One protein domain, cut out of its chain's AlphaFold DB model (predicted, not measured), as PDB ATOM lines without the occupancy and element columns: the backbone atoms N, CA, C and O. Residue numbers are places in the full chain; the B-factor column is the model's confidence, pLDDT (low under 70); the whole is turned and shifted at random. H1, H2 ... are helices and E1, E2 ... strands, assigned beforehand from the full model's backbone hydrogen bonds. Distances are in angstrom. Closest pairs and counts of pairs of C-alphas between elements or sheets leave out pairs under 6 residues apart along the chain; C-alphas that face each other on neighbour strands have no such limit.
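What this domain is: This is residues 41 to 225 of the 518 residues of an uncharacterized protein of Ancylostoma ceylanicum (UniProt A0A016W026). A loose group of helices, H1, H2, H3, H5 and H6 set round H7, makes one end of the model, and two small strand hairpins, E1 with E2 and E3 with E4, lie among long loops at the other end. The short H4 sits beside E2 between these two parts, and residues 119 to 125 stick out as the free tip of a long loop. The printed part has 185 residues with seven named helices followed by four named strands, in two antiparallel sheets of order E1 - E2 and E3 - E4; the class is mostly helix, though under half of the residues are in named elements. The whole is compact, with a radius of gyration of the C-alphas of 16.8 A, and spans 47 by 41 by 30 A.

How they stand to each other: Start at H1, residues 41 to 57, and go on to H2, residues 59 to 65: they are close but not clearly touching, the closest C-alphas being those of Arg 54 and Phe 62, 5.8 A apart. H3, residues 70 to 82, touches H1, with C-alphas of Glu 49 and Ile 78 closest at 6.2 A, at a steep tilt of 44 degrees, opposite ways. Look next at H4, residues 93 to 96, and E2, residues 193 to 196, whose closest C-alphas, those of Trp 94 and Val 195, are 4.3 A apart. H5, residues 133 to 140, and H7, residues 156 to 166, are near each other, with 9 pairs of C-alphas within 10 A. H6, residues 144 to 152, is close to H7 but not clearly touching, with C-alphas of Ile 150 and Ala 156 closest at 5.2 A. In H1, H2, H3, H5, H6 and H7 every O i to N i+4 pair is within hydrogen-bond range; H4 is too short for such a pair. E1, residues 185 to 188, forms a hairpin with E2, where you find N 186 and O 195 within hydrogen-bond range at 2.9 A. E3, residues 217 to 219, forms a hairpin with E4, residues 222 to 224, with N 219 and O 222 at 3.0 A; E2 and E3 are apart.

Where its parts are: Find C-alpha 41 at (136.189, 132.411, 173.818); from there H1 runs 24.8 A to C-alpha 57. H3 is 18.6 A long and H7 14.8 A, ending at C-alpha 166 at (137.312, 138.781, 193.891). E4 ends at C-alpha 224, at (155.191, 149.760, 171.720).

The domain as a whole: The C-alphas farthest apart are those of Ala 56 and Glu 220, 48.4 A. The printed part has no cut. Look for the long links from H4 to H5, H7 to E1 and E2 to E3, of 36, 18 and 20 residues. The pLDDT is under 70 in residues 114 to 131 and 179 to 180.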
ATOM      1  N   VAL A  41     137.498 133.030 174.065       94.06
ATOM      2  CA  VAL A  41     136.189 132.411 173.818       94.06
ATOM      3  C   VAL A  41     135.332 132.472 175.083       94.06
ATOM      4  O   VAL A  41     134.197 132.946 175.027       94.06
ATOM      5  N   ASP A  42     135.896 132.113 176.236       95.56
ATOM      6  CA  ASP A  42     135.179 132.133 177.516       95.56
ATOM      7  C   ASP A  42     134.817 133.553 177.951       95.56
ATOM      8  O   ASP A  42     133.703 133.788 178.416       95.56
ATOM      9  N   ARG A  43     135.693 134.541 177.718       95.38
ATOM     10  CA  ARG A  43     135.362 135.962 177.949       95.38
ATOM     11  C   ARG A  43     134.192 136.423 177.087       95.38
ATOM     12  O   ARG A  43     133.347 137.188 177.550       95.38
ATOM     13  N   THR A  44     134.120 135.941 175.847       94.69
ATOM     14  CA  THR A  44     133.005 136.240 174.943       94.69
ATOM     15  C   THR A  44     131.710 135.588 175.435       94.69
ATOM     16  O   THR A  44     130.681 136.260 175.472       94.69
ATOM     17  N   ARG A  45     131.752 134.318 175.870       96.31
ATOM     18  CA  ARG A  45     130.599 133.617 176.470       96.31
ATOM     19  C   ARG A  45     130.114 134.315 177.743       96.31
ATOM     20  O   ARG A  45     128.933 134.639 177.839       96.31
ATOM     21  N   LEU A  46     131.026 134.649 178.659       97.00
ATOM     22  CA  LEU A  46     130.740 135.408 179.882       97.00
ATOM     23  C   LEU A  46     130.032 136.727 179.573       97.00
ATOM     24  O   LEU A  46     129.024 137.061 180.194       97.00
ATOM     25  N   LEU A  47     130.544 137.479 178.598       95.62
ATOM     26  CA  LEU A  47     129.954 138.746 178.188       95.62
ATOM     27  C   LEU A  47     128.529 138.572 177.642       95.62
ATOM     28  O   LEU A  47     127.666 139.416 177.907       95.62
ATOM     29  N   THR A  48     128.284 137.514 176.870       95.31
ATOM     30  CA  THR A  48     126.961 137.185 176.325       95.31
ATOM     31  C   THR A  48     125.970 136.857 177.438       95.31
ATOM     32  O   THR A  48     124.911 137.487 177.500       95.31
ATOM     33  N   GLU A  49     126.332 135.976 178.373       97.50
ATOM     34  CA  GLU A  49     125.452 135.602 179.490       97.50
ATOM     35  C   GLU A  49     125.195 136.770 180.444       97.50
ATOM     36  O   GLU A  49     124.055 137.023 180.838       97.50
ATOM     37  N   TYR A  50     126.213 137.584 180.730       96.81
ATOM     38  CA  TYR A  50     126.035 138.834 181.470       96.81
ATOM     39  C   TYR A  50     125.007 139.761 180.795       96.81
ATOM     40  O   TYR A  50     124.106 140.291 181.453       96.81
ATOM     41  N   LYS A  51     125.110 139.960 179.473       95.12
ATOM     42  CA  LYS A  51     124.152 140.790 178.723       95.12
ATOM     43  C   LYS A  51     122.744 140.199 178.778       95.12
ATOM     44  O   LYS A  51     121.797 140.967 178.927       95.12
ATOM     45  N   ARG A  52     122.607 138.872 178.692       96.50
ATOM     46  CA  ARG A  52     121.325 138.163 178.811       96.50
ATOM     47  C   ARG A  52     120.671 138.416 180.171       96.50
ATOM     48  O   ARG A  52     119.534 138.875 180.207       96.50
ATOM     49  N   GLN A  53     121.406 138.233 181.271       97.56
ATOM     50  CA  GLN A  53     120.897 138.503 182.626       97.56
ATOM     51  C   GLN A  53     120.510 139.974 182.819       97.56
ATOM     52  O   GLN A  53     119.466 140.287 183.390       97.56
ATOM     53  N   ARG A  54     121.322 140.898 182.292       95.31
ATOM     54  CA  ARG A  54     121.023 142.330 182.349       95.31
ATOM     55  C   ARG A  54     119.768 142.711 181.560       95.31
ATOM     56  O   ARG A  54     119.041 143.595 182.004       95.31
ATOM     57  N   ARG A  55     119.531 142.091 180.400       94.81
ATOM     58  CA  ARG A  55     118.306 142.299 179.609       94.81
ATOM     59  C   ARG A  55     117.085 141.754 180.349       94.81
ATOM     60  O   ARG A  55     116.112 142.479 180.472       94.81
ATOM     61  N   ALA A  56     117.183 140.549 180.915       96.62
ATOM     62  CA  ALA A  56     116.084 139.900 181.630       96.62
ATOM     63  C   ALA A  56     115.589 140.694 182.856       96.62
ATOM     64  O   ALA A  56     114.391 140.763 183.094       96.62
ATOM     65  N   LEU A  57     116.497 141.311 183.622       95.69
ATOM     66  CA  LEU A  57     116.135 142.124 184.797       95.69
ATOM     67  C   LEU A  57     115.878 143.605 184.463       95.69
ATOM     68  O   LEU A  57     115.330 144.351 185.269       95.69
ATOM     69  N   GLY A  58     116.323 144.073 183.300       94.00
ATOM     70  CA  GLY A  58     116.363 145.490 182.962       94.00
ATOM     71  C   GLY A  58     117.508 146.261 183.659       94.00
ATOM     72  O   GLY A  58     117.981 145.892 184.740       94.00
ATOM     73  N   PRO A  59     117.998 147.380 183.083       89.31
ATOM     74  CA  PRO A  59     119.243 148.021 183.530       89.31
ATOM     75  C   PRO A  59     119.236 148.558 184.971       89.31
ATOM     76  O   PRO A  59     120.260 148.497 185.660       89.31
ATOM     77  N   LEU A  60     118.107 149.120 185.418       90.19
ATOM     78  CA  LEU A  60     117.978 149.719 186.750       90.19
ATOM     79  C   LEU A  60     117.887 148.646 187.838       90.19
ATOM     80  O   LEU A  60     118.640 148.712 188.811       90.19
ATOM     81  N   GLN A  61     117.028 147.639 187.651       94.12
ATOM     82  CA  GLN A  61     116.892 146.551 188.621       94.12
ATOM     83  C   GLN A  61     118.166 145.715 188.680       94.12
ATOM     84  O   GLN A  61     118.611 145.394 189.774       94.12
ATOM     85  N   PHE A  62     118.826 145.474 187.541       94.44
ATOM     86  CA  PHE A  62     120.130 144.813 187.520       94.44
ATOM     87  C   PHE A  62     121.162 145.566 188.376       94.44
ATOM     88  O   PHE A  62     121.849 144.968 189.195       94.44
ATOM     89  N   THR A  63     121.231 146.900 188.263       91.12
ATOM     90  CA  THR A  63     122.147 147.717 189.086       91.12
ATOM     91  C   THR A  63     121.816 147.628 190.577       91.12
ATOM     92  O   THR A  63     122.725 147.576 191.402       91.12
ATOM     93  N   LYS A  64     120.524 147.600 190.930       91.44
ATOM     94  CA  LYS A  64     120.076 147.415 192.316       91.44
ATOM     95  C   LYS A  64     120.436 146.017 192.827       91.44
ATOM     96  O   LYS A  64     120.952 145.905 193.933       91.44
ATOM     97  N   ALA A  65     120.239 144.984 192.010       92.88
ATOM     98  CA  ALA A  65     120.535 143.598 192.346       92.88
ATOM     99  C   ALA A  65     122.021 143.393 192.686       92.88
ATOM    100  O   ALA A  65     122.316 142.754 193.694       92.88
ATOM    101  N   LEU A  66     122.940 144.038 191.945       91.88
ATOM    102  CA  LEU A  66     124.387 144.033 192.236       91.88
ATOM    103  C   LEU A  66     124.749 144.575 193.634       91.88
ATOM    104  O   LEU A  66     125.827 144.292 194.150       91.88
ATOM    105  N   ALA A  67     123.882 145.379 194.253       88.62
ATOM    106  CA  ALA A  67     124.096 145.946 195.584       88.62
ATOM    107  C   ALA A  67     123.416 145.146 196.713       88.62
ATOM    108  O   ALA A  67     123.419 145.600 197.858       88.62
ATOM    109  N   THR A  68     122.805 144.000 196.400       89.94
ATOM    110  CA  THR A  68     121.970 143.205 197.318       89.94
ATOM    111  C   THR A  68     122.343 141.719 197.273       89.94
ATOM    112  O   THR A  68     123.172 141.307 196.464       89.94
ATOM    113  N   ALA A  69     121.686 140.894 198.093       88.56
ATOM    114  CA  ALA A  69     121.837 139.436 198.067       88.56
ATOM    115  C   ALA A  69     121.449 138.791 196.715       88.56
ATOM    116  O   ALA A  69     121.899 137.692 196.413       88.56
ATOM    117  N   GLN A  70     120.688 139.490 195.860       93.94
ATOM    118  CA  GLN A  70     120.313 139.004 194.522       93.94
ATOM    119  C   GLN A  70     121.508 138.829 193.573       93.94
ATOM    120  O   GLN A  70     121.388 138.152 192.552       93.94
ATOM    121  N   LEU A  71     122.667 139.416 193.895       94.19
ATOM    122  CA  LEU A  71     123.919 139.157 193.185       94.19
ATOM    123  C   LEU A  71     124.213 137.649 193.103       94.19
ATOM    124  O   LEU A  71     124.624 137.163 192.053       94.19
ATOM    125  N   CYS A  72     123.950 136.913 194.181       94.94
ATOM    126  CA  CYS A  72     124.181 135.476 194.278       94.94
ATOM    127  C   CYS A  72     123.372 134.688 193.246       94.94
ATOM    128  O   CYS A  72     123.919 133.837 192.547       94.94
ATOM    129  N   ASP A  73     122.092 135.030 193.092       96.06
ATOM    130  CA  ASP A  73     121.204 134.385 192.124       96.06
ATOM    131  C   ASP A  73     121.638 134.678 190.687       96.06
ATOM    132  O   ASP A  73     121.576 133.806 189.822       96.06
ATOM    133  N   ILE A  74     122.108 135.903 190.423       97.00
ATOM    134  CA  ILE A  74     122.647 136.279 189.112       97.00
ATOM    135  C   ILE A  74     123.903 135.461 188.805       97.00
ATOM    136  O   ILE A  74     123.997 134.899 187.715       97.00
ATOM    137  N   VAL A  75     124.846 135.372 189.748       96.75
ATOM    138  CA  VAL A  75     126.092 134.612 189.568       96.75
ATOM    139  C   VAL A  75     125.791 133.132 189.355       96.75
ATOM    140  O   VAL A  75     126.300 132.557 188.399       96.75
ATOM    141  N   LYS A  76     124.886 132.543 190.149       96.69
ATOM    142  CA  LYS A  76     124.465 131.145 189.996       96.69
ATOM    143  C   LYS A  76     123.884 130.864 188.605       96.69
ATOM    144  O   LYS A  76     124.299 129.908 187.959       96.69
ATOM    145  N   ARG A  77     122.991 131.727 188.103       97.69
ATOM    146  CA  ARG A  77     122.435 131.592 186.742       97.69
ATOM    147  C   ARG A  77     123.507 131.707 185.654       97.69
ATOM    148  O   ARG A  77     123.411 131.034 184.632       97.69
ATOM    149  N   ILE A  78     124.510 132.568 185.846       97.69
ATOM    150  CA  ILE A  78     125.637 132.684 184.909       97.69
ATOM    151  C   ILE A  78     126.521 131.434 184.980       97.69
ATOM    152  O   ILE A  78     126.923 130.939 183.934       97.69
ATOM    153  N   ASP A  79     126.800 130.895 186.167       97.19
ATOM    154  CA  ASP A  79     127.577 129.660 186.319       97.19
ATOM    155  C   ASP A  79     126.913 128.472 185.620       97.19
ATOM    156  O   ASP A  79     127.575 127.745 184.886       97.19
ATOM    157  N   GLU A  80     125.602 128.305 185.807       97.25
ATOM    158  CA  GLU A  80     124.815 127.265 185.136       97.25
ATOM    159  C   GLU A  80     124.908 127.394 183.607       97.25
ATOM    160  O   GLU A  80     125.081 126.398 182.908       97.25
ATOM    161  N   ALA A  81     124.870 128.622 183.078       97.38
ATOM    162  CA  ALA A  81     124.976 128.885 181.644       97.38
ATOM    163  C   ALA A  81     126.408 128.755 181.080       97.38
ATOM    164  O   ALA A  81     126.591 128.490 179.888       97.38
ATOM    165  N   LEU A  82     127.436 128.952 181.912       96.81
ATOM    166  CA  LEU A  82     128.844 128.840 181.517       96.81
ATOM    167  C   LEU A  82     129.416 127.427 181.665       96.81
ATOM    168  O   LEU A  82     130.527 127.195 181.179       96.81
ATOM    169  N   ALA A  83     128.668 126.493 182.262       96.31
ATOM    170  CA  ALA A  83     129.109 125.127 182.515       96.31
ATOM    171  C   ALA A  83     129.807 124.487 181.284       96.31
ATOM    172  O   ALA A  83     129.352 124.666 180.146       96.31
ATOM    173  N   PRO A  84     130.931 123.765 181.484       95.88
ATOM    174  CA  PRO A  84     131.527 123.383 182.772       95.88
ATOM    175  C   PRO A  84     132.356 124.488 183.452       95.88
ATOM    176  O   PRO A  84     132.781 124.317 184.595       95.88
ATOM    177  N   GLN A  85     132.605 125.613 182.779       95.75
ATOM    178  CA  GLN A  85     133.311 126.742 183.375       95.75
ATOM    179  C   GLN A  85     132.406 127.493 184.358       95.75
ATOM    180  O   GLN A  85     131.193 127.572 184.189       95.75
ATOM    181  N   ARG A  86     133.014 128.086 185.387       96.62
ATOM    182  CA  ARG A  86     132.333 128.992 186.318       96.62
ATOM    183  C   ARG A  86     132.676 130.437 185.992       96.62
ATOM    184  O   ARG A  86     133.717 130.725 185.399       96.62
ATOM    185  N   MET A  87     131.812 131.352 186.409       96.88
ATOM    186  CA  MET A  87     132.050 132.781 186.298       96.88
ATOM    187  C   MET A  87     133.368 133.149 187.008       96.88
ATOM    188  O   MET A  87     133.530 132.821 188.191       96.88
ATOM    189  N   PRO A  88     134.314 133.804 186.310       97.12
ATOM    190  CA  PRO A  88     135.606 134.139 186.888       97.12
ATOM    191  C   PRO A  88     135.467 135.219 187.961       97.12
ATOM    192  O   PRO A  88     134.433 135.880 188.073       97.12
ATOM    193  N   TYR A  89     136.536 135.439 188.714       96.56
ATOM    194  CA  TYR A  89     136.671 136.600 189.589       96.56
ATOM    195  C   TYR A  89     137.712 137.575 189.033       96.56
ATOM    196  O   TYR A  89     138.503 137.222 188.157       96.56
ATOM    197  N   TRP A  90     137.705 138.814 189.521       96.56
ATOM    198  CA  TRP A  90     138.731 139.801 189.192       96.56
ATOM    199  C   TRP A  90     139.537 140.151 190.440       96.56
ATOM    200  O   TRP A  90     138.998 140.736 191.383       96.56
ATOM    201  N   ASP A  91     140.828 139.804 190.436       95.25
ATOM    202  CA  ASP A  91     141.755 140.263 191.469       95.25
ATOM    203  C   ASP A  91     142.261 141.665 191.126       95.25
ATOM    204  O   ASP A  91     143.099 141.872 190.243       95.25
ATOM    205  N   VAL A  92     141.722 142.641 191.848       95.38
ATOM    206  CA  VAL A  92     142.039 144.058 191.681       95.38
ATOM    207  C   VAL A  92     143.471 144.402 192.096       95.38
ATOM    208  O   VAL A  92     144.031 145.411 191.666       95.38
ATOM    209  N   ARG A  93     144.079 143.578 192.960       94.56
ATOM    210  CA  ARG A  93     145.417 143.839 193.504       94.56
ATOM    211  C   ARG A  93     146.459 143.809 192.389       94.56
ATOM    212  O   ARG A  93     147.428 144.557 192.447       94.56
ATOM    213  N   TRP A  94     146.215 143.024 191.340       95.25
ATOM    214  CA  TRP A  94     147.087 142.933 190.170       95.25
ATOM    215  C   TRP A  94     147.132 144.253 189.384       95.25
ATOM    216  O   TRP A  94     148.172 144.587 188.823       95.25
ATOM    217  N   ASP A  95     146.037 145.023 189.363       96.75
ATOM    218  CA  ASP A  95     145.971 146.350 188.729       96.75
ATOM    219  C   ASP A  95     146.562 147.443 189.612       96.75
ATOM    220  O   ASP A  95     147.209 148.363 189.124       96.75
ATOM    221  N   LEU A  96     146.325 147.356 190.924       95.50
ATOM    222  CA  LEU A  96     146.805 148.347 191.889       95.50
ATOM    223  C   LEU A  96     148.333 148.352 192.025       95.50
ATOM    224  O   LEU A  96     148.892 149.337 192.500       95.50
ATOM    225  N   ARG A  97     149.001 147.279 191.591       95.50
ATOM    226  CA  ARG A  97     150.465 147.173 191.518       95.50
ATOM    227  C   ARG A  97     151.065 147.926 190.319       95.50
ATOM    228  O   ARG A  97     152.276 148.132 190.296       95.50
ATOM    229  N   LEU A  98     150.252 148.353 189.349       96.38
ATOM    230  CA  LEU A  98     150.708 149.157 188.212       96.38
ATOM    231  C   LEU A  98     150.917 150.629 188.605       96.38
ATOM    232  O   LEU A  98     150.134 151.160 189.396       96.38
ATOM    233  N   PRO A  99     151.873 151.345 187.975       94.75
ATOM    234  CA  PRO A  99     152.035 152.792 188.164       94.75
ATOM    235  C   PRO A  99     150.745 153.579 187.892       94.75
ATOM    236  O   PRO A  99     150.460 154.590 188.533       94.75
ATOM    237  N   ARG A 100     149.948 153.101 186.930       95.31
ATOM    238  CA  ARG A 100     148.617 153.610 186.606       95.31
ATOM    239  C   ARG A 100     147.670 152.422 186.429       95.31
ATOM    240  O   ARG A 100     147.708 151.781 185.385       95.31
ATOM    241  N   PRO A 101     146.774 152.141 187.389       96.50
ATOM    242  CA  PRO A 101     145.857 151.002 187.292       96.50
ATOM    243  C   PRO A 101     144.979 151.000 186.030       96.50
ATOM    244  O   PRO A 101     144.581 149.942 185.554       96.50
ATOM    245  N   GLY A 102     144.690 152.178 185.463       95.31
ATOM    246  CA  GLY A 102     143.942 152.308 184.209       95.31
ATOM    247  C   GLY A 102     144.667 151.797 182.959       95.31
ATOM    248  O   GLY A 102     143.998 151.537 181.965       95.31
ATOM    249  N   ASP A 103     145.986 151.601 183.024       96.62
ATOM    250  CA  ASP A 103     146.805 151.046 181.935       96.62
ATOM    251  C   ASP A 103     146.765 149.506 181.889       96.62
ATOM    252  O   ASP A 103     147.442 148.869 181.085       96.62
ATOM    253  N   SER A 104     145.976 148.877 182.760       97.56
ATOM    254  CA  SER A 104     145.803 147.428 182.787       97.56
ATOM    255  C   SER A 104     145.096 146.892 181.542       97.56
ATOM    256  O   SER A 104     144.085 147.428 181.078       97.56
ATOM    257  N   VAL A 105     145.563 145.742 181.053       96.75
ATOM    258  CA  VAL A 105     144.980 145.022 179.913       96.75
ATOM    259  C   VAL A 105     143.496 144.689 180.079       96.75
ATOM    260  O   VAL A 105     142.796 144.572 179.069       96.75
ATOM    261  N   ILE A 106     142.971 144.604 181.310       96.62
ATOM    262  CA  ILE A 106     141.534 144.387 181.547       96.62
ATOM    263  C   ILE A 106     140.668 145.534 180.995       96.62
ATOM    264  O   ILE A 106     139.505 145.329 180.638       96.62
ATOM    265  N   PHE A 107     141.246 146.734 180.873       95.62
ATOM    266  CA  PHE A 107     140.606 147.918 180.300       95.62
ATOM    267  C   PHE A 107     140.845 148.070 178.795       95.62
ATOM    268  O   PHE A 107     140.269 148.968 178.177       95.62
ATOM    269  N   SER A 108     141.641 147.189 178.181       93.56
ATOM    270  CA  SER A 108     141.869 147.216 176.735       93.56
ATOM    271  C   SER A 108     140.578 146.946 175.957       93.56
ATOM    272  O   SER A 108     139.730 146.142 176.360       93.56
ATOM    273  N   GLU A 109     140.434 147.573 174.783       89.44
ATOM    274  CA  GLU A 109     139.262 147.350 173.919       89.44
ATOM    275  C   GLU A 109     139.133 145.884 173.462       89.44
ATOM    276  O   GLU A 109     138.034 145.427 173.142       89.44
ATOM    277  N   ASN A 110     140.243 145.144 173.483       89.00
ATOM    278  CA  ASN A 110     140.325 143.754 173.050       89.00
ATOM    279  C   ASN A 110     140.028 142.749 174.174       89.00
ATOM    280  O   ASN A 110     139.905 141.558 173.892       89.00
ATOM    281  N   PHE A 111     139.896 143.188 175.433       92.19
ATOM    282  CA  PHE A 111     139.652 142.268 176.546       92.19
ATOM    283  C   PHE A 111     138.232 141.685 176.514       92.19
ATOM    284  O   PHE A 111     138.047 140.469 176.551       92.19
ATOM    285  N   PHE A 112     137.224 142.551 176.379       90.19
ATOM    286  CA  PHE A 112     135.822 142.174 176.171       90.19
ATOM    287  C   PHE A 112     135.399 142.536 174.744       90.19
ATOM    288  O   PHE A 112     134.708 143.537 174.506       90.19
ATOM    289  N   THR A 113     135.832 141.715 173.781       79.62
ATOM    290  CA  THR A 113     135.473 141.872 172.365       79.62
ATOM    291  C   THR A 113     133.943 141.909 172.210       79.62
ATOM    292  O   THR A 113     133.200 141.316 172.988       79.62
ATOM    293  N   LYS A 114     133.417 142.651 171.224       69.00
ATOM    294  CA  LYS A 114     131.960 142.815 170.974       69.00
ATOM    295  C   LYS A 114     131.174 143.657 171.992       69.00
ATOM    296  O   LYS A 114     129.934 143.678 171.975       69.00
ATOM    297  N   MET A 115     131.826 144.438 172.848       69.06
ATOM    298  CA  MET A 115     131.145 145.599 173.426       69.06
ATOM    299  C   MET A 115     131.016 146.685 172.354       69.06
ATOM    300  O   MET A 115     131.931 147.496 172.185       69.06
ATOM    301  N   ARG A 116     129.876 146.681 171.624       59.75
ATOM    302  CA  ARG A 116     129.507 147.700 170.618       59.75
ATOM    303  C   ARG A 116     129.954 149.049 171.150       59.75
ATOM    304  O   ARG A 116     129.607 149.402 172.283       59.75
ATOM    305  N   ARG A 117     130.755 149.782 170.366       53.72
ATOM    306  CA  ARG A 117     131.087 151.165 170.697       53.72
ATOM    307  C   ARG A 117     129.749 151.873 170.884       53.72
ATOM    308  O   ARG A 117     129.088 152.201 169.902       53.72
ATOM    309  N   ARG A 118     129.326 152.109 172.139       50.81
ATOM    310  CA  ARG A 118     128.441 153.242 172.413       50.81
ATOM    311  C   ARG A 118     129.172 154.373 171.726       50.81
ATOM    312  O   ARG A 118     130.327 154.593 172.091       50.81
ATOM    313  N   ARG A 119     128.589 154.964 170.672       48.75
ATOM    314  CA  ARG A 119     129.145 156.163 170.032       48.75
ATOM    315  C   ARG A 119     129.518 157.065 171.190       48.75
ATOM    316  O   ARG A 119     128.621 157.539 171.888       48.75
ATOM    317  N   ALA A 120     130.813 157.146 171.478       42.06
ATOM    318  CA  ALA A 120     131.300 157.804 172.664       42.06
ATOM    319  C   ALA A 120     131.038 159.274 172.392       42.06
ATOM    320  O   ALA A 120     131.812 159.946 171.716       42.06
ATOM    321  N   LYS A 121     129.870 159.755 172.820       45.38
ATOM    322  CA  LYS A 121     129.657 161.172 173.018       45.38
ATOM    323  C   LYS A 121     130.690 161.515 174.077       45.38
ATOM    324  O   LYS A 121     130.498 161.184 175.239       45.38
ATOM    325  N   LEU A 122     131.804 162.109 173.654       48.78
ATOM    326  CA  LEU A 122     132.943 162.466 174.509       48.78
ATOM    327  C   LEU A 122     132.571 163.484 175.613       48.78
ATOM    328  O   LEU A 122     133.422 163.887 176.392       48.78
ATOM    329  N   ASN A 123     131.293 163.876 175.675       43.47
ATOM    330  CA  ASN A 123     130.652 164.627 176.742       43.47
ATOM    331  C   ASN A 123     129.549 163.771 177.368       43.47
ATOM    332  O   ASN A 123     128.369 164.118 177.297       43.47
ATOM    333  N   PHE A 124     129.908 162.641 177.966       44.22
ATOM    334  CA  PHE A 124     129.126 162.238 179.117       44.22
ATOM    335  C   PHE A 124     129.563 163.174 180.249       44.22
ATOM    336  O   PHE A 124     130.726 163.110 180.646       44.22
ATOM    337  N   PRO A 125     128.703 164.091 180.739       45.69
ATOM    338  CA  PRO A 125     128.940 164.657 182.062       45.69
ATOM    339  C   PRO A 125     129.148 163.488 183.036       45.69
ATOM    340  O   PRO A 125     128.647 162.386 182.787       45.69
ATOM    341  N   ASN A 126     129.854 163.717 184.144       50.16
ATOM    342  CA  ASN A 126     130.105 162.729 185.207       50.16
ATOM    343  C   ASN A 126     128.837 161.977 185.712       50.16
ATOM    344  O   ASN A 126     128.940 161.044 186.500       50.16
ATOM    345  N   GLU A 127     127.642 162.340 185.239       42.91
ATOM    346  CA  GLU A 127     126.328 161.751 185.502       42.91
ATOM    347  C   GLU A 127     125.918 160.549 184.628       42.91
ATOM    348  O   GLU A 127     124.854 159.977 184.854       42.91
ATOM    349  N   ALA A 128     126.693 160.139 183.620       50.03
ATOM    350  CA  ALA A 128     126.278 159.023 182.751       50.03
ATOM    351  C   ALA A 128     126.509 157.630 183.336       50.03
ATOM    352  O   ALA A 128     126.056 156.626 182.776       50.03
ATOM    353  N   VAL A 129     127.232 157.569 184.450       60.12
ATOM    354  CA  VAL A 129     127.252 156.398 185.312       60.12
ATOM    355  C   VAL A 129     125.816 156.235 185.826       60.12
ATOM    356  O   VAL A 129     125.323 157.167 186.462       60.12
ATOM    357  N   PRO A 130     125.111 155.118 185.530       65.31
ATOM    358  CA  PRO A 130     123.768 154.874 186.052       65.31
ATOM    359  C   PRO A 130     123.698 155.296 187.518       65.31
ATOM    360  O   PRO A 130     124.556 154.875 188.292       65.31
ATOM    361  N   ARG A 131     122.733 156.155 187.887       68.81
ATOM    362  CA  ARG A 131     122.730 156.918 189.157       68.81
ATOM    363  C   ARG A 131     122.924 156.066 190.432       68.81
ATOM    364  O   ARG A 131     123.270 156.615 191.470       68.81
ATOM    365  N   GLY A 132     122.790 154.738 190.364       75.38
ATOM    366  CA  GLY A 132     123.078 153.794 191.455       75.38
ATOM    367  C   GLY A 132     124.515 153.249 191.558       75.38
ATOM    368  O   GLY A 132     124.852 152.642 192.563       75.38
ATOM    369  N   LEU A 133     125.391 153.444 190.568       80.31
ATOM    370  CA  LEU A 133     126.753 152.882 190.588       80.31
ATOM    371  C   LEU A 133     127.724 153.679 191.467       80.31
ATOM    372  O   LEU A 133     128.687 153.121 191.980       80.31
ATOM    373  N   ASN A 134     127.475 154.971 191.685       82.00
ATOM    374  CA  ASN A 134     128.343 155.801 192.526       82.00
ATOM    375  C   ASN A 134     128.357 155.341 193.989       82.00
ATOM    376  O   ASN A 134     129.406 155.403 194.631       82.00
ATOM    377  N   SER A 135     127.230 154.847 194.509       83.00
ATOM    378  CA  SER A 135     127.180 154.273 195.857       83.00
ATOM    379  C   SER A 135     127.946 152.952 195.933       83.00
ATOM    380  O   SER A 135     128.638 152.725 196.921       83.00
ATOM    381  N   LEU A 136     127.895 152.126 194.878       81.25
ATOM    382  CA  LEU A 136     128.717 150.921 194.764       81.25
ATOM    383  C   LEU A 136     130.203 151.284 194.792       81.25
ATOM    384  O   LEU A 136     130.908 150.781 195.654       81.25
ATOM    385  N   PHE A 137     130.659 152.223 193.957       83.88
ATOM    386  CA  PHE A 137     132.065 152.651 193.934       83.88
ATOM    387  C   PHE A 137     132.568 153.179 195.279       83.88
ATOM    388  O   PHE A 137     133.680 152.845 195.675       83.88
ATOM    389  N   ARG A 138     131.751 153.952 196.010       84.81
ATOM    390  CA  ARG A 138     132.110 154.408 197.364       84.81
ATOM    391  C   ARG A 138     132.323 153.241 198.332       84.81
ATOM    392  O   ARG A 138     133.177 153.342 199.201       84.81
ATOM    393  N   LYS A 139     131.584 152.139 198.167       82.81
ATOM    394  CA  LYS A 139     131.735 150.929 198.990       82.81
ATOM    395  C   LYS A 139     132.950 150.082 198.619       82.81
ATOM    396  O   LYS A 139     133.423 149.351 199.475       82.81
ATOM    397  N   LEU A 140     133.452 150.158 197.382       80.06
ATOM    398  CA  LEU A 140     134.587 149.328 196.957       80.06
ATOM    399  C   LEU A 140     135.919 149.784 197.585       80.06
ATOM    400  O   LEU A 140     136.890 149.042 197.551       80.06
ATOM    401  N   SER A 141     136.006 150.988 198.171       85.19
ATOM    402  CA  SER A 141     137.242 151.507 198.799       85.19
ATOM    403  C   SER A 141     138.492 151.437 197.900       85.19
ATOM    404  O   SER A 141     139.612 151.263 198.369       85.19
ATOM    405  N   VAL A 142     138.308 151.557 196.582       87.62
ATOM    406  CA  VAL A 142     139.390 151.447 195.593       87.62
ATOM    407  C   VAL A 142     139.956 152.832 195.270       87.62
ATOM    408  O   VAL A 142     139.229 153.824 195.301       87.62
ATOM    409  N   ASN A 143     141.241 152.898 194.902       91.56
ATOM    410  CA  ASN A 143     141.909 154.111 194.419       91.56
ATOM    411  C   ASN A 143     141.064 154.850 193.352       91.56
ATOM    412  O   ASN A 143     140.438 154.229 192.485       91.56
ATOM    413  N   GLU A 144     141.058 156.184 193.402       90.56
ATOM    414  CA  GLU A 144     140.330 157.044 192.464       90.56
ATOM    415  C   GLU A 144     140.731 156.796 191.002       90.56
ATOM    416  O   GLU A 144     139.862 156.754 190.131       90.56
ATOM    417  N   SER A 145     142.016 156.541 190.739       92.44
ATOM    418  CA  SER A 145     142.535 156.226 189.403       92.44
ATOM    419  C   SER A 145     141.875 154.974 188.822       92.44
ATOM    420  O   SER A 145     141.324 154.994 187.719       92.44
ATOM    421  N   LEU A 146     141.826 153.896 189.606       93.25
ATOM    422  CA  LEU A 146     141.184 152.657 189.187       93.25
ATOM    423  C   LEU A 146     139.660 152.813 189.097       93.25
ATOM    424  O   LEU A 146     139.034 152.326 188.160       93.25
ATOM    425  N   THR A 147     139.053 153.555 190.022       92.44
ATOM    426  CA  THR A 147     137.625 153.886 189.961       92.44
ATOM    427  C   THR A 147     137.285 154.638 188.669       92.44
ATOM    428  O   THR A 147     136.279 154.341 188.022       92.44
ATOM    429  N   SER A 148     138.131 155.585 188.259       90.06
ATOM    430  CA  SER A 148     138.008 156.312 186.996       90.06
ATOM    431  C   SER A 148     138.107 155.369 185.792       90.06
ATOM    432  O   SER A 148     137.247 155.410 184.910       90.06
ATOM    433  N   ALA A 149     139.068 154.439 185.802       92.31
ATOM    434  CA  ALA A 149     139.220 153.427 184.756       92.31
ATOM    435  C   ALA A 149     137.993 152.503 184.641       92.31
ATOM    436  O   ALA A 149     137.474 152.288 183.542       92.31
ATOM    437  N   ILE A 150     137.445 152.028 185.768       92.88
ATOM    438  CA  ILE A 150     136.221 151.211 185.765       92.88
ATOM    439  C   ILE A 150     135.041 152.017 185.210       92.88
ATOM    440  O   ILE A 150     134.289 151.493 184.391       92.88
ATOM    441  N   ARG A 151     134.879 153.290 185.603       89.62
ATOM    442  CA  ARG A 151     133.811 154.165 185.080       89.62
ATOM    443  C   ARG A 151     133.940 154.412 183.576       89.62
ATOM    444  O   ARG A 151     132.920 154.493 182.893       89.62
ATOM    445  N   ALA A 152     135.166 154.533 183.072       87.19
ATOM    446  CA  ALA A 152     135.438 154.692 181.648       87.19
ATOM    447  C   ALA A 152     135.185 153.395 180.855       87.19
ATOM    448  O   ALA A 152     134.862 153.446 179.664       87.19
ATOM    449  N   SER A 153     135.278 152.232 181.509       90.56
ATOM    450  CA  SER A 153     135.051 150.934 180.880       90.56
ATOM    451  C   SER A 153     133.583 150.706 180.518       90.56
ATOM    452  O   SER A 153     132.659 150.878 181.314       90.56
ATOM    453  N   ARG A 154     133.346 150.187 179.308       86.44
ATOM    454  CA  ARG A 154     132.003 149.748 178.880       86.44
ATOM    455  C   ARG A 154     131.501 148.545 179.676       86.44
ATOM    456  O   ARG A 154     130.293 148.305 179.727       86.44
ATOM    457  N   ALA A 155     132.425 147.822 180.299       92.88
ATOM    458  CA  ALA A 155     132.159 146.677 181.143       92.88
ATOM    459  C   ALA A 155     132.060 147.026 182.627       92.88
ATOM    460  O   ALA A 155     132.061 146.107 183.429       92.88
ATOM    461  N   ALA A 156     131.907 148.303 183.007       92.75
ATOM    462  CA  ALA A 156     131.875 148.747 184.405       92.75
ATOM    463  C   ALA A 156     131.025 147.860 185.337       92.75
ATOM    464  O   ALA A 156     131.507 147.407 186.366       92.75
ATOM    465  N   GLN A 157     129.774 147.569 184.968       94.25
ATOM    466  CA  GLN A 157     128.874 146.725 185.770       94.25
ATOM    467  C   GLN A 157     129.350 145.266 185.874       94.25
ATOM    468  O   GLN A 157     129.276 144.685 186.951       94.25
ATOM    469  N   LEU A 158     129.864 144.690 184.780       96.12
ATOM    470  CA  LEU A 158     130.452 143.348 184.788       96.12
ATOM    471  C   LEU A 158     131.722 143.327 185.646       96.12
ATOM    472  O   LEU A 158     131.873 142.449 186.481       96.12
ATOM    473  N   LEU A 159     132.594 144.324 185.501       96.19
ATOM    474  CA  LEU A 159     133.805 144.476 186.302       96.19
ATOM    475  C   LEU A 159     133.485 144.615 187.793       96.19
ATOM    476  O   LEU A 159     134.142 143.982 188.602       96.19
ATOM    477  N   ILE A 160     132.450 145.365 188.173       94.75
ATOM    478  CA  ILE A 160     132.015 145.457 189.576       94.75
ATOM    479  C   ILE A 160     131.547 144.103 190.099       94.75
ATOM    480  O   ILE A 160     131.903 143.726 191.210       94.75
ATOM    481  N   MET A 161     130.795 143.360 189.289       95.69
ATOM    482  CA  MET A 161     130.348 142.015 189.638       95.69
ATOM    483  C   MET A 161     131.548 141.071 189.849       95.69
ATOM    484  O   MET A 161     131.632 140.392 190.867       95.69
ATOM    485  N   LEU A 162     132.519 141.084 188.929       96.75
ATOM    486  CA  LEU A 162     133.755 140.295 189.023       96.75
ATOM    487  C   LEU A 162     134.628 140.711 190.215       96.75
ATOM    488  O   LEU A 162     135.224 139.858 190.870       96.75
ATOM    489  N   TYR A 163     134.689 142.010 190.508       95.19
ATOM    490  CA  TYR A 163     135.393 142.564 191.661       95.19
ATOM    491  C   TYR A 163     134.771 142.075 192.972       95.19
ATOM    492  O   TYR A 163     135.497 141.657 193.867       95.19
ATOM    493  N   GLN A 164     133.435 142.086 193.086       93.69
ATOM    494  CA  GLN A 164     132.731 141.596 194.276       93.69
ATOM    495  C   GLN A 164     133.024 140.114 194.534       93.69
ATOM    496  O   GLN A 164     133.244 139.743 195.683       93.69
ATOM    497  N   LEU A 165     133.108 139.295 193.478       94.38
ATOM    498  CA  LEU A 165     133.574 137.909 193.595       94.38
ATOM    499  C   LEU A 165     135.038 137.842 194.046       94.38
ATOM    500  O   LEU A 165     135.381 137.035 194.902       94.38
ATOM    501  N   GLY A 166     135.899 138.711 193.512       93.50
ATOM    502  CA  GLY A 166     137.312 138.781 193.891       93.50
ATOM    503  C   GLY A 166     137.529 139.088 195.372       93.50
ATOM    504  O   GLY A 166     138.435 138.525 195.973       93.50
ATOM    505  N   GLN A 167     136.653 139.886 195.991       91.88
ATOM    506  CA  GLN A 167     136.696 140.162 197.435       91.88
ATOM    507  C   GLN A 167     136.424 138.926 198.310       91.88
ATOM    508  O   GLN A 167     136.698 138.953 199.507       91.88
ATOM    509  N   TRP A 168     135.857 137.849 197.755       89.69
ATOM    510  CA  TRP A 168     135.611 136.605 198.494       89.69
ATOM    511  C   TRP A 168     136.754 135.601 198.396       89.69
ATOM    512  O   TRP A 168     136.749 134.622 199.149       89.69
ATOM    513  N   LYS A 169     137.697 135.816 197.472       90.56
ATOM    514  CA  LYS A 169     138.890 134.987 197.321       90.56
ATOM    515  C   LYS A 169     139.881 135.387 198.411       90.56
ATOM    516  O   LYS A 169     140.267 136.550 198.502       90.56
ATOM    517  N   ASP A 170     140.279 134.421 199.229       85.81
ATOM    518  CA  ASP A 170     141.330 134.646 200.214       85.81
ATOM    519  C   ASP A 170     142.634 134.972 199.471       85.81
ATOM    520  O   ASP A 170     142.909 134.416 198.402       85.81
ATOM    521  N   GLY A 171     143.377 135.949 199.990       77.56
ATOM    522  CA  GLY A 171     144.537 136.515 199.316       77.56
ATOM    523  C   GLY A 171     145.631 135.476 199.111       77.56
ATOM    524  O   GLY A 171     146.411 135.211 200.013       77.56
ATOM    525  N   GLU A 172     145.690 134.905 197.915       77.56
ATOM    526  CA  GLU A 172     146.801 134.072 197.468       77.56
ATOM    527  C   GLU A 172     147.801 135.008 196.788       77.56
ATOM    528  O   GLU A 172     147.492 135.605 195.752       77.56
ATOM    529  N   ASP A 173     148.937 135.249 197.443       70.88
ATOM    530  CA  ASP A 173     149.952 136.194 196.964       70.88
ATOM    531  C   ASP A 173     151.050 135.525 196.131       70.88
ATOM    532  O   ASP A 173     151.879 136.228 195.563       70.88
ATOM    533  N   ASP A 174     151.014 134.202 195.978       83.31
ATOM    534  CA  ASP A 174     152.011 133.469 195.206       83.31
ATOM    535  C   ASP A 174     151.872 133.733 193.701       83.31
ATOM    536  O   ASP A 174     150.773 133.824 193.155       83.31
ATOM    537  N   CYS A 175     152.995 133.770 192.980       85.50
ATOM    538  CA  CYS A 175     153.011 133.908 191.518       85.50
ATOM    539  C   CYS A 175     152.480 132.685 190.742       85.50
ATOM    540  O   CYS A 175     152.430 132.696 189.508       85.50
ATOM    541  N   SER A 176     152.081 131.613 191.433       80.56
ATOM    542  CA  SER A 176     151.602 130.377 190.807       80.56
ATOM    543  C   SER A 176     150.435 130.577 189.811       80.56
ATOM    544  O   SER A 176     150.471 129.936 188.752       80.56
ATOM    545  N   PRO A 177     149.458 131.490 190.034       71.31
ATOM    546  CA  PRO A 177     148.313 131.658 189.140       71.31
ATOM    547  C   PRO A 177     148.641 132.431 187.855       71.31
ATOM    548  O   PRO A 177     148.063 132.139 186.806       71.31
ATOM    549  N   CYS A 178     149.554 133.409 187.904       80.75
ATOM    550  CA  CYS A 178     149.876 134.257 186.750       80.75
ATOM    551  C   CYS A 178     150.963 133.659 185.845       80.75
ATOM    552  O   CYS A 178     150.843 133.753 184.625       80.75
ATOM    553  N   SER A 179     151.970 132.974 186.395       68.19
ATOM    554  CA  SER A 179     153.169 132.577 185.636       68.19
ATOM    555  C   SER A 179     152.969 131.490 184.573       68.19
ATOM    556  O   SER A 179     153.879 131.254 183.783       68.19
ATOM    557  N   ARG A 180     151.833 130.774 184.538       69.12
ATOM    558  CA  ARG A 180     151.691 129.579 183.674       69.12
ATOM    559  C   ARG A 180     150.620 129.640 182.590       69.12
ATOM    560  O   ARG A 180     150.587 128.730 181.766       69.12
ATOM    561  N   ARG A 181     149.702 130.614 182.592       70.75
ATOM    562  CA  ARG A 181     148.477 130.488 181.765       70.75
ATOM    563  C   ARG A 181     147.957 131.753 181.108       70.75
ATOM    564  O   ARG A 181     147.130 131.636 180.208       70.75
ATOM    565  N   SER A 182     148.399 132.936 181.523       88.00
ATOM    566  CA  SER A 182     147.818 134.173 181.015       88.00
ATOM    567  C   SER A 182     148.863 135.049 180.337       88.00
ATOM    568  O   SER A 182     149.803 135.463 181.000       88.00
ATOM    569  N   PRO A 183     148.675 135.430 179.063       92.25
ATOM    570  CA  PRO A 183     149.469 136.499 178.463       92.25
ATOM    571  C   PRO A 183     149.100 137.887 179.022       92.25
ATOM    572  O   PRO A 183     149.689 138.875 178.611       92.25
ATOM    573  N   MET A 184     148.086 137.983 179.889       94.56
ATOM    574  CA  MET A 184     147.500 139.230 180.402       94.56
ATOM    575  C   MET A 184     147.915 139.546 181.841       94.56
ATOM    576  O   MET A 184     147.448 140.534 182.412       94.56
ATOM    577  N   ALA A 185     148.747 138.707 182.442       95.12
ATOM    578  CA  ALA A 185     149.374 138.963 183.723       95.12
ATOM    579  C   ALA A 185     150.793 138.398 183.700       95.12
ATOM    580  O   ALA A 185     151.070 137.432 182.994       95.12
ATOM    581  N   PHE A 186     151.673 138.982 184.497       94.62
ATOM    582  CA  PHE A 186     153.036 138.504 184.694       94.62
ATOM    583  C   PHE A 186     153.354 138.457 186.191       94.62
ATOM    584  O   PHE A 186     152.625 139.019 187.011       94.62
ATOM    585  N   CYS A 187     154.411 137.740 186.555       94.56
ATOM    586  CA  CYS A 187     154.933 137.730 187.917       94.56
ATOM    587  C   CYS A 187     156.031 138.788 188.024       94.56
ATOM    588  O   CYS A 187     157.024 138.693 187.308       94.56
ATOM    589  N   ASP A 188     155.855 139.770 188.908       94.56
ATOM    590  CA  ASP A 188     156.940 140.658 189.337       94.56
ATOM    591  C   ASP A 188     157.869 139.826 190.229       94.56
ATOM    592  O   ASP A 188     157.517 139.499 191.371       94.56
ATOM    593  N   LEU A 189     159.029 139.430 189.694       92.06
ATOM    594  CA  LEU A 189     159.939 138.500 190.366       92.06
ATOM    595  C   LEU A 189     160.543 139.113 191.628       92.06
ATOM    596  O   LEU A 189     160.885 138.384 192.563       92.06
ATOM    597  N   ARG A 190     160.628 140.447 191.691       93.25
ATOM    598  CA  ARG A 190     161.163 141.177 192.847       93.25
ATOM    599  C   ARG A 190     160.220 141.092 194.036       93.25
ATOM    600  O   ARG A 190     160.672 140.990 195.174       93.25
ATOM    601  N   LYS A 191     158.911 141.145 193.778       93.62
ATOM    602  CA  LYS A 191     157.872 141.110 194.822       93.62
ATOM    603  C   LYS A 191     157.229 139.741 194.999       93.62
ATOM    604  O   LYS A 191     156.470 139.583 195.949       93.62
ATOM    605  N   GLN A 192     157.508 138.789 194.104       92.62
ATOM    606  CA  GLN A 192     156.821 137.495 194.020       92.62
ATOM    607  C   GLN A 192     155.301 137.667 193.961       92.62
ATOM    608  O   GLN A 192     154.554 136.952 194.613       92.62
ATOM    609  N   GLN A 193     154.844 138.653 193.188       93.38
ATOM    610  CA  GLN A 193     153.443 139.043 193.128       93.38
ATOM    611  C   GLN A 193     152.948 139.104 191.687       93.38
ATOM    612  O   GLN A 193     153.620 139.628 190.801       93.38
ATOM    613  N   CYS A 194     151.724 138.633 191.460       94.69
ATOM    614  CA  CYS A 194     151.076 138.779 190.162       94.69
ATOM    615  C   CYS A 194     150.719 140.243 189.867       94.69
ATOM    616  O   CYS A 194     150.117 140.939 190.693       94.69
ATOM    617  N   VAL A 195     151.049 140.697 188.665       95.81
ATOM    618  CA  VAL A 195     150.763 142.040 188.161       95.81
ATOM    619  C   VAL A 195     150.037 141.913 186.829       95.81
ATOM    620  O   VAL A 195     150.306 141.014 186.033       95.81
ATOM    621  N   SER A 196     149.066 142.790 186.589       96.69
ATOM    622  CA  SER A 196     148.365 142.812 185.307       96.69
ATOM    623  C   SER A 196     149.293 143.317 184.203       96.69
ATOM    624  O   SER A 196     150.009 144.291 184.407       96.69
ATOM    625  N   SER A 197     149.234 142.728 183.010       97.19
ATOM    626  CA  SER A 197     149.959 143.264 181.855       97.19
ATOM    627  C   SER A 197     149.426 144.643 181.459       97.19
ATOM    628  O   SER A 197     148.257 144.975 181.699       97.19
ATOM    629  N   ILE A 198     150.295 145.430 180.833       97.25
ATOM    630  CA  ILE A 198     150.100 146.836 180.486       97.25
ATOM    631  C   ILE A 198     149.655 146.958 179.027       97.25
ATOM    632  O   ILE A 198     150.139 146.243 178.150       97.25
ATOM    633  N   THR A 199     148.711 147.853 178.746       96.25
ATOM    634  CA  THR A 199     148.250 148.126 177.382       96.25
ATOM    635  C   THR A 199     149.297 148.848 176.539       96.25
ATOM    636  O   THR A 199     150.147 149.572 177.045       96.25
ATOM    637  N   MET A 200     149.196 148.710 175.216       94.00
ATOM    638  CA  MET A 200     150.026 149.472 174.276       94.00
ATOM    639  C   MET A 200     149.935 150.982 174.549       94.00
ATOM    640  O   MET A 200     148.881 151.477 174.943       94.00
ATOM    641  N   THR A 201     151.015 151.715 174.278       93.44
ATOM    642  CA  THR A 201     151.218 153.163 174.504       93.44
ATOM    643  C   THR A 201     151.295 153.616 175.965       93.44
ATOM    644  O   THR A 201     151.585 154.784 176.224       93.44
ATOM    645  N   SER A 202     151.078 152.713 176.923       95.62
ATOM    646  CA  SER A 202     151.203 153.004 178.351       95.62
ATOM    647  C   SER A 202     152.649 152.862 178.842       95.62
ATOM    648  O   SER A 202     153.499 152.267 178.175       95.62
ATOM    649  N   SER A 203     152.934 153.430 180.017       96.69
ATOM    650  CA  SER A 203     154.278 153.410 180.604       96.69
ATOM    651  C   SER A 203     154.593 152.053 181.238       96.69
ATOM    652  O   SER A 203     153.828 151.568 182.071       96.69
ATOM    653  N   CYS A 204     155.743 151.481 180.885       97.31
ATOM    654  CA  CYS A 204     156.298 150.251 181.453       97.31
ATOM    655  C   CYS A 204     157.557 150.492 182.305       97.31
ATOM    656  O   CYS A 204     158.177 149.539 182.763       97.31
ATOM    657  N   SER A 205     157.917 151.751 182.591       96.25
ATOM    658  CA  SER A 205     159.146 152.102 183.327       96.25
ATOM    659  C   SER A 205     159.228 151.576 184.769       96.25
ATOM    660  O   SER A 205     160.292 151.625 185.380       96.25
ATOM    661  N   GLY A 206     158.124 151.068 185.326       95.06
ATOM    662  CA  GLY A 206     158.082 150.459 186.660       95.06
ATOM    663  C   GLY A 206     158.630 149.030 186.739       95.06
ATOM    664  O   GLY A 206     158.804 148.532 187.848       95.06
ATOM    665  N   PHE A 207     158.899 148.387 185.597       96.12
ATOM    666  CA  PHE A 207     159.281 146.973 185.502       96.12
ATOM    667  C   PHE A 207     160.507 146.826 184.586       96.12
ATOM    668  O   PHE A 207     160.353 146.579 183.396       96.12
ATOM    669  N   PRO A 208     161.728 147.069 185.091       94.19
ATOM    670  CA  PRO A 208     162.934 147.049 184.259       94.19
ATOM    671  C   PRO A 208     163.460 145.636 183.960       94.19
ATOM    672  O   PRO A 208     164.221 145.482 183.009       94.19
ATOM    673  N   ASP A 209     163.081 144.626 184.753       94.25
ATOM    674  CA  ASP A 209     163.619 143.260 184.639       94.25
ATOM    675  C   ASP A 209     162.686 142.312 183.867       94.25
ATOM    676  O   ASP A 209     163.081 141.210 183.489       94.25
ATOM    677  N   GLU A 210     161.447 142.732 183.618       94.06
ATOM    678  CA  GLU A 210     160.413 141.954 182.944       94.06
ATOM    679  C   GLU A 210     159.762 142.785 181.832       94.06
ATOM    680  O   GLU A 210     159.745 144.009 181.900       94.06
ATOM    681  N   ASP A 211     159.193 142.141 180.809       95.00
ATOM    682  CA  ASP A 211     158.377 142.834 179.802       95.00
ATOM    683  C   ASP A 211     156.898 142.804 180.227       95.00
ATOM    684  O   ASP A 211     156.235 141.772 180.072       95.00
ATOM    685  N   PRO A 212     156.344 143.898 180.790       96.31
ATOM    686  CA  PRO A 212     154.969 143.909 181.277       96.31
ATOM    687  C   PRO A 212     153.944 144.113 180.149       96.31
ATOM    688  O   PRO A 212     152.738 144.121 180.411       96.31
ATOM    689  N   CYS A 213     154.381 144.350 178.909       97.31
ATOM    690  CA  CYS A 213     153.533 144.841 177.831       97.31
ATOM    691  C   CYS A 213     152.694 143.733 177.172       97.31
ATOM    692  O   CYS A 213     153.196 142.731 176.669       97.31
ATOM    693  N   TYR A 214     151.373 143.919 177.121       96.44
ATOM    694  CA  TYR A 214     150.461 142.973 176.480       96.44
ATOM    695  C   TYR A 214     150.513 143.099 174.954       96.44
ATOM    696  O   TYR A 214     150.197 144.161 174.408       96.44
ATOM    697  N   ALA A 215     150.867 142.010 174.261       94.25
ATOM    698  CA  ALA A 215     150.983 141.961 172.795       94.25
ATOM    699  C   ALA A 215     151.865 143.093 172.211       94.25
ATOM    700  O   ALA A 215     151.647 143.560 171.094       94.25
ATOM    701  N   SER A 216     152.831 143.567 172.998       95.31
ATOM    702  CA  SER A 216     153.763 144.658 172.703       95.31
ATOM    703  C   SER A 216     155.084 144.396 173.426       95.31
ATOM    704  O   SER A 216     155.193 143.390 174.121       95.31
ATOM    705  N   LYS A 217     156.084 145.258 173.225       96.56
ATOM    706  CA  LYS A 217     157.353 145.218 173.963       96.56
ATOM    707  C   LYS A 217     157.586 146.530 174.696       96.56
ATOM    708  O   LYS A 217     157.256 147.591 174.163       96.56
ATOM    709  N   CYS A 218     158.177 146.462 175.882       97.38
ATOM    710  CA  CYS A 218     158.641 147.648 176.594       97.38
ATOM    711  C   CYS A 218     159.921 148.204 175.949       97.38
ATOM    712  O   CYS A 218     160.995 147.631 176.119       97.38
ATOM    713  N   LEU A 219     159.824 149.319 175.215       96.50
ATOM    714  CA  LEU A 219     160.979 150.048 174.676       96.50
ATOM    715  C   LEU A 219     161.005 151.454 175.275       96.50
ATOM    716  O   LEU A 219     159.999 152.160 175.247       96.50
ATOM    717  N   GLU A 220     162.144 151.844 175.852       95.69
ATOM    718  CA  GLU A 220     162.350 153.178 176.450       95.69
ATOM    719  C   GLU A 220     161.275 153.561 177.490       95.69
ATOM    720  O   GLU A 220     160.878 154.716 177.630       95.69
ATOM    721  N   GLY A 221     160.775 152.572 178.239       96.50
ATOM    722  CA  GLY A 221     159.753 152.783 179.263       96.50
ATOM    723  C   GLY A 221     158.329 152.953 178.726       96.50
ATOM    724  O   GLY A 221     157.443 153.298 179.509       96.50
ATOM    725  N   VAL A 222     158.069 152.673 177.443       96.94
ATOM    726  CA  VAL A 222     156.726 152.687 176.839       96.94
ATOM    727  C   VAL A 222     156.423 151.365 176.127       96.94
ATOM    728  O   VAL A 222     157.261 150.812 175.418       96.94
ATOM    729  N   CYS A 223     155.199 150.853 176.281       97.69
ATOM    730  CA  CYS A 223     154.743 149.679 175.540       97.69
ATOM    731  C   CYS A 223     154.490 150.027 174.071       97.69
ATOM    732  O   CYS A 223     153.521 150.716 173.747       97.69
ATOM    733  N   VAL A 224     155.318 149.519 173.164       96.44
ATOM    734  CA  VAL A 224     155.191 149.760 171.720       96.44
ATOM    735  C   VAL A 224     154.820 148.478 170.977       96.44
ATOM    736  O   VAL A 224     155.217 147.391 171.406       96.44
ATOM    737  N   PRO A 225     154.041 148.564 169.876       95.06
ATOM    738  CA  PRO A 225     153.772 147.398 169.043       95.06
ATOM    739  C   PRO A 225     155.085 146.685 168.704       95.06
ATOM    740  O   PRO A 225     156.094 147.366 168.492       95.06
TER     741      PRO A 225